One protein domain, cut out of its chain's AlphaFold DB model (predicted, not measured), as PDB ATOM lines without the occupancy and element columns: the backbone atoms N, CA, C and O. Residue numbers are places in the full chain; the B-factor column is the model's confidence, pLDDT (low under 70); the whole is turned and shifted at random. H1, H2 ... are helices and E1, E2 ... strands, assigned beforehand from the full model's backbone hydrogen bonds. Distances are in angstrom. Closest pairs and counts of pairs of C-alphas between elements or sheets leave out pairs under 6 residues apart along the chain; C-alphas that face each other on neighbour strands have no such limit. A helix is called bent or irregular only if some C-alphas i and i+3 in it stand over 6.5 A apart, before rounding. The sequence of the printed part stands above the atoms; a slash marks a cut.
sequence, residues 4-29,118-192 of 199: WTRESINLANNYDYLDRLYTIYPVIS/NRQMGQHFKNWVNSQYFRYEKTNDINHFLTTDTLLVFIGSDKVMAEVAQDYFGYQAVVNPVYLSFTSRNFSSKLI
ATOM      1  N   TRP A   4     -42.535 -45.906  45.088       66.81
ATOM      2  CA  TRP A   4     -42.126 -44.608  45.624       66.81
ATOM      3  C   TRP A   4     -42.743 -43.420  44.892       66.81
ATOM      4  O   TRP A   4     -43.190 -42.484  45.539       66.81
ATOM      5  N   THR A   5     -42.834 -43.451  43.557       67.38
ATOM      6  CA  THR A   5     -43.513 -42.376  42.814       67.38
ATOM      7  C   THR A   5     -44.987 -42.276  43.206       67.38
ATOM      8  O   THR A   5     -45.503 -41.172  43.348       67.38
ATOM      9  N   ARG A   6     -45.666 -43.412  43.407       75.44
ATOM     10  CA  ARG A   6     -47.063 -43.429  43.855       75.44
ATOM     11  C   ARG A   6     -47.203 -42.890  45.279       75.44
ATOM     12  O   ARG A   6     -48.074 -42.061  45.509       75.44
ATOM     13  N   GLU A   7     -46.328 -43.301  46.193       77.38
ATOM     14  CA  GLU A   7     -46.313 -42.779  47.565       77.38
ATOM     15  C   GLU A   7     -46.033 -41.276  47.610       77.38
ATOM     16  O   GLU A   7     -46.719 -40.553  48.322       77.38
ATOM     17  N   SER A   8     -45.102 -40.769  46.796       73.00
ATOM     18  CA  SER A   8     -44.839 -39.329  46.697       73.00
ATOM     19  C   SER A   8     -46.050 -38.549  46.189       73.00
ATOM     20  O   SER A   8     -46.334 -37.472  46.705       73.00
ATOM     21  N   ILE A   9     -46.782 -39.084  45.203       78.62
ATOM     22  CA  ILE A   9     -48.020 -38.469  44.699       78.62
ATOM     23  C   ILE A   9     -49.097 -38.472  45.788       78.62
ATOM     24  O   ILE A   9     -49.734 -37.449  46.017       78.62
ATOM     25  N   ASN A  10     -49.278 -39.595  46.485       82.31
ATOM     26  CA  ASN A  10     -50.232 -39.692  47.588       82.31
ATOM     27  C   ASN A  10     -49.887 -38.696  48.701       82.31
ATOM     28  O   ASN A  10     -50.760 -37.970  49.159       82.31
ATOM     29  N   LEU A  11     -48.616 -38.622  49.102       78.81
ATOM     30  CA  LEU A  11     -48.131 -37.684  50.110       78.81
ATOM     31  C   LEU A  11     -48.382 -36.230  49.690       78.81
ATOM     32  O   LEU A  11     -48.915 -35.471  50.487       78.81
ATOM     33  N   ALA A  12     -48.036 -35.858  48.455       79.25
ATOM     34  CA  ALA A  12     -48.214 -34.497  47.945       79.25
ATOM     35  C   ALA A  12     -49.691 -34.085  47.828       79.25
ATOM     36  O   ALA A  12     -50.011 -32.909  47.972       79.25
ATOM     37  N   ASN A  13     -50.585 -35.048  47.582       80.56
ATOM     38  CA  ASN A  13     -52.027 -34.818  47.488       80.56
ATOM     39  C   ASN A  13     -52.742 -34.827  48.852       80.56
ATOM     40  O   ASN A  13     -53.929 -34.507  48.908       80.56
ATOM     41  N   ASN A  14     -52.057 -35.196  49.939       77.69
ATOM     42  CA  ASN A  14     -52.613 -35.194  51.289       77.69
ATOM     43  C   ASN A  14     -52.371 -33.851  52.002       77.69
ATOM     44  O   ASN A  14     -51.372 -33.166  51.781       77.69
ATOM     45  N   TYR A  15     -53.309 -33.483  52.880       62.34
ATOM     46  CA  TYR A  15     -53.475 -32.117  53.392       62.34
ATOM     47  C   TYR A  15     -52.321 -31.567  54.252       62.34
ATOM     48  O   TYR A  15     -52.197 -30.351  54.347       62.34
ATOM     49  N   ASP A  16     -51.465 -32.406  54.847       82.56
ATOM     50  CA  ASP A  16     -50.386 -31.975  55.755       82.56
ATOM     51  C   ASP A  16     -48.988 -31.963  55.103       82.56
ATOM     52  O   ASP A  16     -47.974 -31.800  55.789       82.56
ATOM     53  N   TYR A  17     -48.898 -32.119  53.775       81.50
ATOM     54  CA  TYR A  17     -47.618 -32.126  53.058       81.50
ATOM     55  C   TYR A  17     -46.782 -30.868  53.322       81.50
ATOM     56  O   TYR A  17     -45.589 -30.971  53.612       81.50
ATOM     57  N   LEU A  18     -47.401 -29.684  53.254       80.69
ATOM     58  CA  LEU A  18     -46.704 -28.412  53.469       80.69
ATOM     59  C   LEU A  18     -46.244 -28.240  54.922       80.69
ATOM     60  O   LEU A  18     -45.156 -27.717  55.153       80.69
ATOM     61  N   ASP A  19     -47.003 -28.753  55.890       82.81
ATOM     62  CA  ASP A  19     -46.631 -28.708  57.309       82.81
ATOM     63  C   ASP A  19     -45.435 -29.630  57.599       82.81
ATOM     64  O   ASP A  19     -44.476 -29.264  58.288       82.81
ATOM     65  N   ARG A  20     -45.426 -30.823  56.992       81.94
ATOM     66  CA  ARG A  20     -44.269 -31.731  57.028       81.94
ATOM     67  C   ARG A  20     -43.059 -31.116  56.337       81.94
ATOM     68  O   ARG A  20     -41.940 -31.241  56.833       81.94
ATOM     69  N   LEU A  21     -43.280 -30.424  55.219       81.12
ATOM     70  CA  LEU A  21     -42.230 -29.726  54.487       81.12
ATOM     71  C   LEU A  21     -41.624 -28.598  55.330       81.12
ATOM     72  O   LEU A  21     -40.403 -28.463  55.349       81.12
ATOM     73  N   TYR A  22     -42.434 -27.856  56.088       82.19
ATOM     74  CA  TYR A  22     -41.971 -26.803  56.999       82.19
ATOM     75  C   TYR A  22     -41.043 -27.333  58.103       82.19
ATOM     76  O   TYR A  22     -40.107 -26.647  58.507       82.19
ATOM     77  N   THR A  23     -41.233 -28.581  58.546       80.88
ATOM     78  CA  THR A  23     -40.331 -29.227  59.523       80.88
ATOM     79  C   THR A  23     -38.907 -29.399  58.971       80.88
ATOM     80  O   THR A  23     -37.938 -29.401  59.727       80.88
ATOM     81  N   ILE A  24     -38.770 -29.533  57.649       77.06
ATOM     82  CA  ILE A  24     -37.486 -29.673  56.947       77.06
ATOM     83  C   ILE A  24     -36.971 -28.303  56.482       77.06
ATOM     84  O   ILE A  24     -35.775 -28.023  56.568       77.06
ATOM     85  N   TYR A  25     -37.876 -27.443  56.015       77.94
ATOM     86  CA  TYR A  25     -37.607 -26.125  55.447       77.94
ATOM     87  C   TYR A  25     -38.380 -25.043  56.207       77.94
ATOM     88  O   TYR A  25     -39.379 -24.521  55.701       77.94
ATOM     89  N   PRO A  26     -37.942 -24.685  57.423       73.88
ATOM     90  CA  PRO A  26     -38.582 -23.606  58.152       73.88
ATOM     91  C   PRO A  26     -38.408 -22.289  57.388       73.88
ATOM     92  O   PRO A  26     -37.355 -22.019  56.804       73.88
ATOM     93  N   VAL A  27     -39.432 -21.438  57.415       68.88
ATOM     94  CA  VAL A  27     -39.323 -20.067  56.901       68.88
ATOM     95  C   VAL A  27     -38.443 -19.277  57.863       68.88
ATOM     96  O   VAL A  27     -38.857 -18.967  58.979       68.88
ATOM     97  N   ILE A  28     -37.221 -18.958  57.443       67.25
ATOM     98  CA  ILE A  28     -36.285 -18.171  58.248       67.25
ATOM     99  C   ILE A  28     -36.449 -16.693  57.904       67.25
ATOM    100  O   ILE A  28     -36.370 -16.293  56.741       67.25
ATOM    101  N   SER A  29     -36.627 -15.860  58.929       65.81
ATOM    102  CA  SER A  29     -36.487 -14.411  58.800       65.81
ATOM    103  C   SER A  29     -35.012 -14.076  58.573       65.81
ATOM    104  O   SER A  29     -34.236 -13.914  59.517       65.81
ATOM    105  N   ASN A 118     -34.834 -19.828  48.660       72.94
ATOM    106  CA  ASN A 118     -34.554 -20.871  47.665       72.94
ATOM    107  C   ASN A 118     -33.065 -21.268  47.621       72.94
ATOM    108  O   ASN A 118     -32.740 -22.428  47.381       72.94
ATOM    109  N   ARG A 119     -32.140 -20.341  47.919       73.31
ATOM    110  CA  ARG A 119     -30.695 -20.630  48.006       73.31
ATOM    111  C   ARG A 119     -30.314 -21.356  49.301       73.31
ATOM    112  O   ARG A 119     -29.240 -21.947  49.359       73.31
ATOM    113  N   GLN A 120     -31.170 -21.328  50.323       72.19
ATOM    114  CA  GLN A 120     -30.948 -21.997  51.609       72.19
ATOM    115  C   GLN A 120     -31.529 -23.412  51.644       72.19
ATOM    116  O   GLN A 120     -31.040 -24.244  52.409       72.19
ATOM    117  N   MET A 121     -32.521 -23.717  50.796       74.81
ATOM    118  CA  MET A 121     -33.168 -25.034  50.744       74.81
ATOM    119  C   MET A 121     -32.149 -26.174  50.614       74.81
ATOM    120  O   MET A 121     -32.206 -27.142  51.367       74.81
ATOM    121  N   GLY A 122     -31.142 -26.043  49.745       73.62
ATOM    122  CA  GLY A 122     -30.096 -27.064  49.619       73.62
ATOM    123  C   GLY A 122     -29.373 -27.356  50.943       73.62
ATOM    124  O   GLY A 122     -29.171 -28.518  51.294       73.62
ATOM    125  N   GLN A 123     -29.040 -26.319  51.717       73.69
ATOM    126  CA  GLN A 123     -28.374 -26.480  53.009       73.69
ATOM    127  C   GLN A 123     -29.306 -27.079  54.068       73.69
ATOM    128  O   GLN A 123     -28.883 -27.953  54.819       73.69
ATOM    129  N   HIS A 124     -30.573 -26.657  54.117       77.19
ATOM    130  CA  HIS A 124     -31.560 -27.234  55.034       77.19
ATOM    131  C   HIS A 124     -31.755 -28.721  54.801       77.19
ATOM    132  O   HIS A 124     -31.767 -29.492  55.755       77.19
ATOM    133  N   PHE A 125     -31.812 -29.128  53.536       77.19
ATOM    134  CA  PHE A 125     -31.907 -30.535  53.195       77.19
ATOM    135  C   PHE A 125     -30.675 -31.316  53.664       77.19
ATOM    136  O   PHE A 125     -30.824 -32.332  54.341       77.19
ATOM    137  N   LYS A 126     -29.462 -30.802  53.402       76.44
ATOM    138  CA  LYS A 126     -28.214 -31.415  53.891       76.44
ATOM    139  C   LYS A 126     -28.201 -31.540  55.418       76.44
ATOM    140  O   LYS A 126     -27.857 -32.594  55.953       76.44
ATOM    141  N   ASN A 127     -28.628 -30.496  56.125       81.62
ATOM    142  CA  ASN A 127     -28.719 -30.492  57.584       81.62
ATOM    143  C   ASN A 127     -29.763 -31.491  58.099       81.62
ATOM    144  O   ASN A 127     -29.501 -32.201  59.067       81.62
ATOM    145  N   TRP A 128     -30.923 -31.577  57.446       83.19
ATOM    146  CA  TRP A 128     -31.983 -32.514  57.808       83.19
ATOM    147  C   TRP A 128     -31.543 -33.965  57.619       83.19
ATOM    148  O   TRP A 128     -31.683 -34.749  58.557       83.19
ATOM    149  N   VAL A 129     -30.930 -34.305  56.478       80.06
ATOM    150  CA  VAL A 129     -30.360 -35.642  56.237       80.06
ATOM    151  C   VAL A 129     -29.336 -35.986  57.314       80.06
ATOM    152  O   VAL A 129     -29.336 -37.105  57.810       80.06
ATOM    153  N   ASN A 130     -28.509 -35.033  57.749       80.69
ATOM    154  CA  ASN A 130     -27.520 -35.253  58.810       80.69
ATOM    155  C   ASN A 130     -28.102 -35.249  60.235       80.69
ATOM    156  O   ASN A 130     -27.408 -35.642  61.168       80.69
ATOM    157  N   SER A 131     -29.360 -34.853  60.423       82.38
ATOM    158  CA  SER A 131     -29.987 -34.778  61.744       82.38
ATOM    159  C   SER A 131     -30.327 -36.155  62.327       82.38
ATOM    160  O   SER A 131     -30.446 -37.154  61.610       82.38
ATOM    161  N   GLN A 132     -30.561 -36.187  63.642       79.38
ATOM    162  CA  GLN A 132     -31.078 -37.356  64.368       79.38
ATOM    163  C   GLN A 132     -32.507 -37.755  63.959       79.38
ATOM    164  O   GLN A 132     -32.943 -38.869  64.232       79.38
ATOM    165  N   TYR A 133     -33.252 -36.852  63.313       80.06
ATOM    166  CA  TYR A 133     -34.625 -37.107  62.872       80.06
ATOM    167  C   TYR A 133     -34.680 -37.893  61.557       80.06
ATOM    168  O   TYR A 133     -35.729 -38.439  61.211       80.06
ATOM    169  N   PHE A 134     -33.563 -37.961  60.825       82.50
ATOM    170  CA  PHE A 134     -33.456 -38.759  59.613       82.50
ATOM    171  C   PHE A 134     -33.264 -40.234  59.973       82.50
ATOM    172  O   PHE A 134     -32.240 -40.621  60.530       82.50
ATOM    173  N   ARG A 135     -34.278 -41.047  59.667       82.50
ATOM    174  CA  ARG A 135     -34.415 -42.425  60.171       82.50
ATOM    175  C   ARG A 135     -33.666 -43.484  59.367       82.50
ATOM    176  O   ARG A 135     -33.656 -44.638  59.783       82.50
ATOM    177  N   TYR A 136     -33.101 -43.125  58.218       81.56
ATOM    178  CA  TYR A 136     -32.364 -44.070  57.385       81.56
ATOM    179  C   TYR A 136     -30.881 -44.055  57.726       81.56
ATOM    180  O   TYR A 136     -30.314 -43.010  58.059       81.56
ATOM    181  N   GLU A 137     -30.275 -45.233  57.628       83.19
ATOM    182  CA  GLU A 137     -28.843 -45.403  57.796       83.19
ATOM    183  C   GLU A 137     -28.095 -44.630  56.706       83.19
ATOM    184  O   GLU A 137     -28.588 -44.441  55.585       83.19
ATOM    185  N   LYS A 138     -26.914 -44.132  57.062       85.06
ATOM    186  CA  LYS A 138     -26.109 -43.242  56.229       85.06
ATOM    187  C   LYS A 138     -24.675 -43.742  56.213       85.06
ATOM    188  O   LYS A 138     -24.138 -44.060  57.268       85.06
ATOM    189  N   THR A 139     -24.045 -43.743  55.046       84.94
ATOM    190  CA  THR A 139     -22.626 -44.088  54.909       84.94
ATOM    191  C   THR A 139     -21.923 -43.162  53.926       84.94
ATOM    192  O   THR A 139     -22.534 -42.649  52.990       84.94
ATOM    193  N   ASN A 140     -20.627 -42.963  54.128       86.25
ATOM    194  CA  ASN A 140     -19.709 -42.386  53.147       86.25
ATOM    195  C   ASN A 140     -18.732 -43.435  52.581       86.25
ATOM    196  O   ASN A 140     -17.909 -43.104  51.729       86.25
ATOM    197  N   ASP A 141     -18.820 -44.686  53.036       88.69
ATOM    198  CA  ASP A 141     -18.038 -45.807  52.527       88.69
ATOM    199  C   ASP A 141     -18.752 -46.424  51.320       88.69
ATOM    200  O   ASP A 141     -19.848 -46.978  51.433       88.69
ATOM    201  N   ILE A 142     -18.105 -46.321  50.158       85.81
ATOM    202  CA  ILE A 142     -18.595 -46.847  48.881       85.81
ATOM    203  C   ILE A 142     -18.730 -48.371  48.936       85.81
ATOM    204  O   ILE A 142     -19.729 -48.911  48.466       85.81
ATOM    205  N   ASN A 143     -17.768 -49.080  49.527       85.50
ATOM    206  CA  ASN A 143     -17.807 -50.540  49.580       85.50
ATOM    207  C   ASN A 143     -18.963 -51.006  50.458       85.50
ATOM    208  O   ASN A 143     -19.728 -51.883  50.058       85.50
ATOM    209  N   HIS A 144     -19.140 -50.375  51.619       84.69
ATOM    210  CA  HIS A 144     -20.287 -50.645  52.475       84.69
ATOM    211  C   HIS A 144     -21.610 -50.309  51.768       84.69
ATOM    212  O   HIS A 144     -22.547 -51.102  51.804       84.69
ATOM    213  N   PHE A 145     -21.672 -49.187  51.043       83.56
ATOM    214  CA  PHE A 145     -22.854 -48.793  50.276       83.56
ATOM    215  C   PHE A 145     -23.246 -49.802  49.190       83.56
ATOM    216  O   PHE A 145     -24.429 -50.066  48.997       83.56
ATOM    217  N   LEU A 146     -22.265 -50.376  48.488       81.50
ATOM    218  CA  LEU A 146     -22.494 -51.306  47.379       81.50
ATOM    219  C   LEU A 146     -22.780 -52.746  47.823       81.50
ATOM    220  O   LEU A 146     -23.345 -53.512  47.046       81.50
ATOM    221  N   THR A 147     -22.370 -53.121  49.035       83.44
ATOM    222  CA  THR A 147     -22.500 -54.491  49.566       83.44
ATOM    223  C   THR A 147     -23.694 -54.675  50.498       83.44
ATOM    224  O   THR A 147     -23.992 -55.799  50.894       83.44
ATOM    225  N   THR A 148     -24.383 -53.590  50.854       77.12
ATOM    226  CA  THR A 148     -25.492 -53.613  51.808       77.12
ATOM    227  C   THR A 148     -26.831 -53.893  51.125       77.12
ATOM    228  O   THR A 148     -27.211 -53.220  50.169       77.12
ATOM    229  N   ASP A 149     -27.589 -54.843  51.681       72.88
ATOM    230  CA  ASP A 149     -28.933 -55.227  51.221       72.88
ATOM    231  C   ASP A 149     -30.069 -54.496  51.968       72.88
ATOM    232  O   ASP A 149     -31.246 -54.831  51.824       72.88
ATOM    233  N   THR A 150     -29.756 -53.508  52.800       71.94
ATOM    234  CA  THR A 150     -30.740 -52.673  53.503       71.94
ATOM    235  C   THR A 150     -30.843 -51.287  52.865       71.94
ATOM    236  O   THR A 150     -30.036 -50.899  52.020       71.94
ATOM    237  N   LEU A 151     -31.892 -50.537  53.224       72.94
ATOM    238  CA  LEU A 151     -32.046 -49.165  52.749       72.94
ATOM    239  C   LEU A 151     -31.001 -48.257  53.396       72.94
ATOM    240  O   LEU A 151     -31.092 -47.944  54.582       72.94
ATOM    241  N   LEU A 152     -30.050 -47.823  52.576       79.50
ATOM    242  CA  LEU A 152     -28.879 -47.055  52.974       79.50
ATOM    243  C   LEU A 152     -28.750 -45.811  52.087       79.50
ATOM    244  O   LEU A 152     -29.000 -45.861  50.876       79.50
ATOM    245  N   VAL A 153     -28.380 -44.684  52.695       83.12
ATOM    246  CA  VAL A 153     -28.155 -43.408  52.005       83.12
ATOM    247  C   VAL A 153     -26.662 -43.131  51.928       83.12
ATOM    248  O   VAL A 153     -25.987 -43.025  52.951       83.12
ATOM    249  N   PHE A 154     -26.147 -42.974  50.711       81.81
ATOM    250  CA  PHE A 154     -24.768 -42.555  50.505       81.81
ATOM    251  C   PHE A 154     -24.652 -41.037  50.608       81.81
ATOM    252  O   PHE A 154     -25.384 -40.302  49.938       81.81
ATOM    253  N   ILE A 155     -23.722 -40.574  51.438       82.75
ATOM    254  CA  ILE A 155     -23.428 -39.160  51.653       82.75
ATOM    255  C   ILE A 155     -21.971 -38.908  51.282       82.75
ATOM    256  O   ILE A 155     -21.059 -39.487  51.866       82.75
ATOM    257  N   GLY A 156     -21.749 -37.997  50.340       79.00
ATOM    258  CA  GLY A 156     -20.416 -37.597  49.906       79.00
ATOM    259  C   GLY A 156     -20.390 -36.166  49.381       79.00
ATOM    260  O   GLY A 156     -21.383 -35.441  49.441       79.00
ATOM    261  N   SER A 157     -19.237 -35.748  48.861       79.44
ATOM    262  CA  SER A 157     -19.167 -34.515  48.072       79.44
ATOM    263  C   SER A 157     -19.893 -34.705  46.739       79.44
ATOM    264  O   SER A 157     -19.987 -35.825  46.239       79.44
ATOM    265  N   ASP A 158     -20.362 -33.611  46.131       73.94
ATOM    266  CA  ASP A 158     -21.040 -33.649  44.827       73.94
ATOM    267  C   ASP A 158     -20.198 -34.389  43.767       73.94
ATOM    268  O   ASP A 158     -20.747 -35.109  42.938       73.94
ATOM    269  N   LYS A 159     -18.863 -34.267  43.838       80.12
ATOM    270  CA  LYS A 159     -17.919 -34.983  42.969       80.12
ATOM    271  C   LYS A 159     -17.950 -36.495  43.208       80.12
ATOM    272  O   LYS A 159     -18.163 -37.246  42.266       80.12
ATOM    273  N   VAL A 160     -17.780 -36.933  44.456       82.31
ATOM    274  CA  VAL A 160     -17.748 -38.367  44.803       82.31
ATOM    275  C   VAL A 160     -19.091 -39.027  44.495       82.31
ATOM    276  O   VAL A 160     -19.141 -40.137  43.978       82.31
ATOM    277  N   MET A 161     -20.202 -38.339  44.766       80.50
ATOM    278  CA  MET A 161     -21.530 -38.855  44.437       80.50
ATOM    279  C   MET A 161     -21.756 -38.943  42.923       80.50
ATOM    280  O   MET A 161     -22.396 -39.890  42.473       80.50
ATOM    281  N   ALA A 162     -21.232 -37.995  42.139       78.38
ATOM    282  CA  ALA A 162     -21.283 -38.054  40.679       78.38
ATOM    283  C   ALA A 162     -20.467 -39.232  40.123       78.38
ATOM    284  O   ALA A 162     -20.988 -39.974  39.297       78.38
ATOM    285  N   GLU A 163     -19.247 -39.443  40.623       83.38
ATOM    286  CA  GLU A 163     -18.392 -40.582  40.254       83.38
ATOM    287  C   GLU A 163     -19.091 -41.909  40.568       83.38
ATOM    288  O   GLU A 163     -19.283 -42.739  39.686       83.38
ATOM    289  N   VAL A 164     -19.618 -42.068  41.786       81.38
ATOM    290  CA  VAL A 164     -20.349 -43.282  42.182       81.38
ATOM    291  C   VAL A 164     -21.605 -43.505  41.319       81.38
ATOM    292  O   VAL A 164     -21.910 -44.639  40.940       81.38
ATOM    293  N   ALA A 165     -22.327 -42.434  40.970       80.75
ATOM    294  CA  ALA A 165     -23.468 -42.482  40.054       80.75
ATOM    295  C   ALA A 165     -23.089 -42.934  38.644       80.75
ATOM    296  O   ALA A 165     -23.795 -43.741  38.032       80.75
ATOM    297  N   GLN A 166     -21.981 -42.426  38.129       80.88
ATOM    298  CA  GLN A 166     -21.511 -42.755  36.797       80.88
ATOM    299  C   GLN A 166     -20.980 -44.192  36.742       80.88
ATOM    300  O   GLN A 166     -21.449 -44.983  35.921       80.88
ATOM    301  N   ASP A 167     -20.091 -44.544  37.667       83.94
ATOM    302  CA  ASP A 167     -19.312 -45.782  37.638       83.94
ATOM    303  C   ASP A 167     -20.151 -47.021  37.975       83.94
ATOM    304  O   ASP A 167     -20.012 -48.063  37.336       83.94
ATOM    305  N   TYR A 168     -21.064 -46.916  38.947       80.69
ATOM    306  CA  TYR A 168     -21.837 -48.067  39.439       80.69
ATOM    307  C   TYR A 168     -23.312 -48.055  39.010       80.69
ATOM    308  O   TYR A 168     -24.005 -49.081  39.110       80.69
ATOM    309  N   PHE A 169     -23.823 -46.907  38.549       75.31
ATOM    310  CA  PHE A 169     -25.242 -46.722  38.216       75.31
ATOM    311  C   PHE A 169     -25.507 -46.292  36.776       75.31
ATOM    312  O   PHE A 169     -26.675 -46.212  36.394       75.31
ATOM    313  N   GLY A 170     -24.466 -46.082  35.963       71.81
ATOM    314  CA  GLY A 170     -24.620 -45.696  34.560       71.81
ATOM    315  C   GLY A 170     -25.308 -44.342  34.392       71.81
ATOM    316  O   GLY A 170     -25.956 -44.098  33.374       71.81
ATOM    317  N   TYR A 171     -25.222 -43.469  35.399       72.25
ATOM    318  CA  TYR A 171     -25.802 -42.137  35.345       72.25
ATOM    319  C   TYR A 171     -24.987 -41.257  34.391       72.25
ATOM    320  O   TYR A 171     -23.820 -40.976  34.636       72.25
ATOM    321  N   GLN A 172     -25.610 -40.830  33.290       66.38
ATOM    322  CA  GLN A 172     -24.956 -40.042  32.235       66.38
ATOM    323  C   GLN A 172     -25.373 -38.563  32.220       66.38
ATOM    324  O   GLN A 172     -25.003 -37.827  31.306       66.38
ATOM    325  N   ALA A 173     -26.187 -38.110  33.177       61.75
ATOM    326  CA  ALA A 173     -26.675 -36.737  33.143       61.75
ATOM    327  C   ALA A 173     -25.591 -35.738  33.575       61.75
ATOM    328  O   ALA A 173     -24.777 -36.006  34.452       61.75
ATOM    329  N   VAL A 174     -25.653 -34.534  33.004       53.91
ATOM    330  CA  VAL A 174     -24.722 -33.416  33.266       53.91
ATOM    331  C   VAL A 174     -24.911 -32.802  34.666       53.91
ATOM    332  O   VAL A 174     -24.152 -31.931  35.084       53.91
ATOM    333  N   VAL A 175     -25.947 -33.210  35.403       58.88
ATOM    334  CA  VAL A 175     -26.286 -32.624  36.702       58.88
ATOM    335  C   VAL A 175     -25.806 -33.536  37.818       58.88
ATOM    336  O   VAL A 175     -26.229 -34.682  37.886       58.88
ATOM    337  N   ASN A 176     -24.982 -33.014  38.727       56.88
ATOM    338  CA  ASN A 176     -24.498 -33.802  39.855       56.88
ATOM    339  C   ASN A 176     -25.669 -34.297  40.730       56.88
ATOM    340  O   ASN A 176     -26.573 -33.511  41.049       56.88
ATOM    341  N   PRO A 177     -25.668 -35.580  41.126       56.62
ATOM    342  CA  PRO A 177     -26.659 -36.118  42.045       56.62
ATOM    343  C   PRO A 177     -26.506 -35.469  43.425       56.62
ATOM    344  O   PRO A 177     -25.398 -35.191  43.878       56.62
ATOM    345  N   VAL A 178     -27.635 -35.233  44.097       57.22
ATOM    346  CA  VAL A 178     -27.656 -34.627  45.439       57.22
ATOM    347  C   VAL A 178     -27.471 -35.700  46.515       57.22
ATOM    348  O   VAL A 178     -26.756 -35.455  47.478       57.22
ATOM    349  N   TYR A 179     -28.085 -36.877  46.334       57.97
ATOM    350  CA  TYR A 179     -27.889 -38.086  47.146       57.97
ATOM    351  C   TYR A 179     -28.162 -39.343  46.314       57.97
ATOM    352  O   TYR A 179     -28.917 -39.306  45.336       57.97
ATOM    353  N   LEU A 180     -27.595 -40.469  46.746       55.69
ATOM    354  CA  LEU A 180     -27.886 -41.796  46.210       55.69
ATOM    355  C   LEU A 180     -28.491 -42.663  47.317       55.69
ATOM    356  O   LEU A 180     -27.975 -42.701  48.434       55.69
ATOM    357  N   SER A 181     -29.589 -43.351  47.011       54.56
ATOM    358  CA  SER A 181     -30.248 -44.268  47.945       54.56
ATOM    359  C   SER A 181     -30.542 -45.603  47.276       54.56
ATOM    360  O   SER A 181     -30.948 -45.645  46.111       54.56
ATOM    361  N   PHE A 182     -30.369 -46.688  48.025       51.34
ATOM    362  CA  PHE A 182     -30.685 -48.039  47.577       51.34
ATOM    363  C   PHE A 182     -31.855 -48.615  48.347       51.34
ATOM    364  O   PHE A 182     -31.870 -48.543  49.563       51.34
ATOM    365  N   THR A 183     -32.796 -49.262  47.665       44.62
ATOM    366  CA  THR A 183     -33.778 -50.136  48.318       44.62
ATOM    367  C   THR A 183     -33.597 -51.552  47.804       44.62
ATOM    368  O   THR A 183     -33.622 -51.772  46.592       44.62
ATOM    369  N   SER A 184     -33.447 -52.520  48.708       38.69
ATOM    370  CA  SER A 184     -33.372 -53.932  48.338       38.69
ATOM    371  C   SER A 184     -34.699 -54.424  47.772       38.69
ATOM    372  O   SER A 184     -35.678 -54.646  48.485       38.69
ATOM    373  N   ARG A 185     -34.723 -54.510  46.441       36.34
ATOM    374  CA  ARG A 185     -35.150 -55.653  45.621       36.34
ATOM    375  C   ARG A 185     -35.032 -55.228  44.159       36.34
ATOM    376  O   ARG A 185     -35.800 -54.402  43.682       36.34
ATOM    377  N   ASN A 186     -34.084 -55.838  43.454       37.03
ATOM    378  CA  ASN A 186     -33.718 -55.615  42.052       37.03
ATOM    379  C   ASN A 186     -32.871 -54.364  41.776       37.03
ATOM    380  O   ASN A 186     -33.303 -53.227  41.971       37.03
ATOM    381  N   PHE A 187     -31.713 -54.610  41.150       39.97
ATOM    382  CA  PHE A 187     -30.847 -53.640  40.462       39.97
ATOM    383  C   PHE A 187     -31.607 -52.662  39.543       39.97
ATOM    384  O   PHE A 187     -31.079 -51.609  39.199       39.97
ATOM    385  N   SER A 188     -32.842 -53.000  39.163       35.19
ATOM    386  CA  SER A 188     -33.753 -52.219  38.324       35.19
ATOM    387  C   SER A 188     -34.511 -51.102  39.059       35.19
ATOM    388  O   SER A 188     -35.212 -50.335  38.407       35.19
ATOM    389  N   SER A 189     -34.418 -50.997  40.391       38.53
ATOM    390  CA  SER A 189     -35.139 -49.982  41.180       38.53
ATOM    391  C   SER A 189     -34.202 -49.140  42.051       38.53
ATOM    392  O   SER A 189     -34.373 -48.998  43.256       38.53
ATOM    393  N   LYS A 190     -33.175 -48.564  41.421       47.03
ATOM    394  CA  LYS A 190     -32.273 -47.606  42.070       47.03
ATOM    395  C   LYS A 190     -32.922 -46.223  42.050       47.03
ATOM    396  O   LYS A 190     -33.173 -45.672  40.979       47.03
ATOM    397  N   LEU A 191     -33.230 -45.676  43.225       41.12
ATOM    398  CA  LEU A 191     -33.759 -44.322  43.339       41.12
ATOM    399  C   LEU A 191     -32.575 -43.357  43.472       41.12
ATOM    400  O   LEU A 191     -32.033 -43.147  44.559       41.12
ATOM    401  N   ILE A 192     -32.166 -42.762  42.353       43.56
ATOM    402  CA  ILE A 192     -31.349 -41.548  42.387       43.56
ATOM    403  C   ILE A 192     -32.302 -40.435  42.811       43.56
ATOM    404  O   ILE A 192     -33.082 -39.925  42.005       43.56
TER     405      ILE A 192
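This is residues 4 to 29 and 118 to 192 of the 199 residues of the protein "Type II restriction enzyme" of Helicobacter fennelliae MRY12-0050 (UniProt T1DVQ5). Two parts make the picture: a lobe built on the small three-stranded sheet E1 E2 E3, with H4 over it and H5 grazing it, and a loose frame of three helices, H1, H2 and H3, set as corners rather than side by side. The printed part has 101 residues, with five named helices and three named strands in the order H1 H2 H3 E1 H4 E2 H5 E3, mostly helix; the sheet, order E1 E2 E3, is mixed. The whole is only just compact, close to loose, with a radius of gyration of the C-alphas of 15.0 A and spans of 40 by 29 by 29 A.

Start at H1, residues 4 to 13, close to but not clearly touching H2, residues 17 to 24: their closest C-alphas, of Leu 11 and Tyr 17, are 6.3 A apart, their lines about perpendicular at 74 degrees. H2 only just touches H3, residues 118 to 130, with 3 pairs of C-alphas within 8 A, H3 using residues 124 to 128 alone; the closest are Ile 24 and Trp 128, 6.3 A. E1, residues 137 to 139, is parallel to its neighbour E2, residues 152 to 154; find N 139 and O 153 within hydrogen-bond range, 2.9 A. H4, residues 142 to 147, makes with them a strand-helix-strand unit, parallel neighbours with a helix between, its crossover right-handed; its height over the sheet is 9.0 A. E3, residues 180 to 182, is antiparallel to E2, with N 154 and O 180 at 2.9 A. H5, residues 158 to 169, only grazes the sheet; C-alphas 161 and 180, its closest to E3, are 7.2 A apart. Every O i to N i+4 pair is within range in H1, H4 and H5, 3 of 4 in H2 and 7 of 9 in H3.

Find C-alpha 4 at (-42.126, -44.608, 45.624); H1 runs 14.0 A from there. H3 runs 19.5 A and is only just irregular, C-alphas 119 and 122 being 6.7 A apart; H5 runs 15.2 A. E3 ends at C-alpha 182, (-30.685, -48.039, 47.577).

Residues 30 to 117 are cut out, C-alphas 29 and 118 being 13.0 A apart. No link printed whole is long. Low confidence, under 70, includes residues 172 to 192.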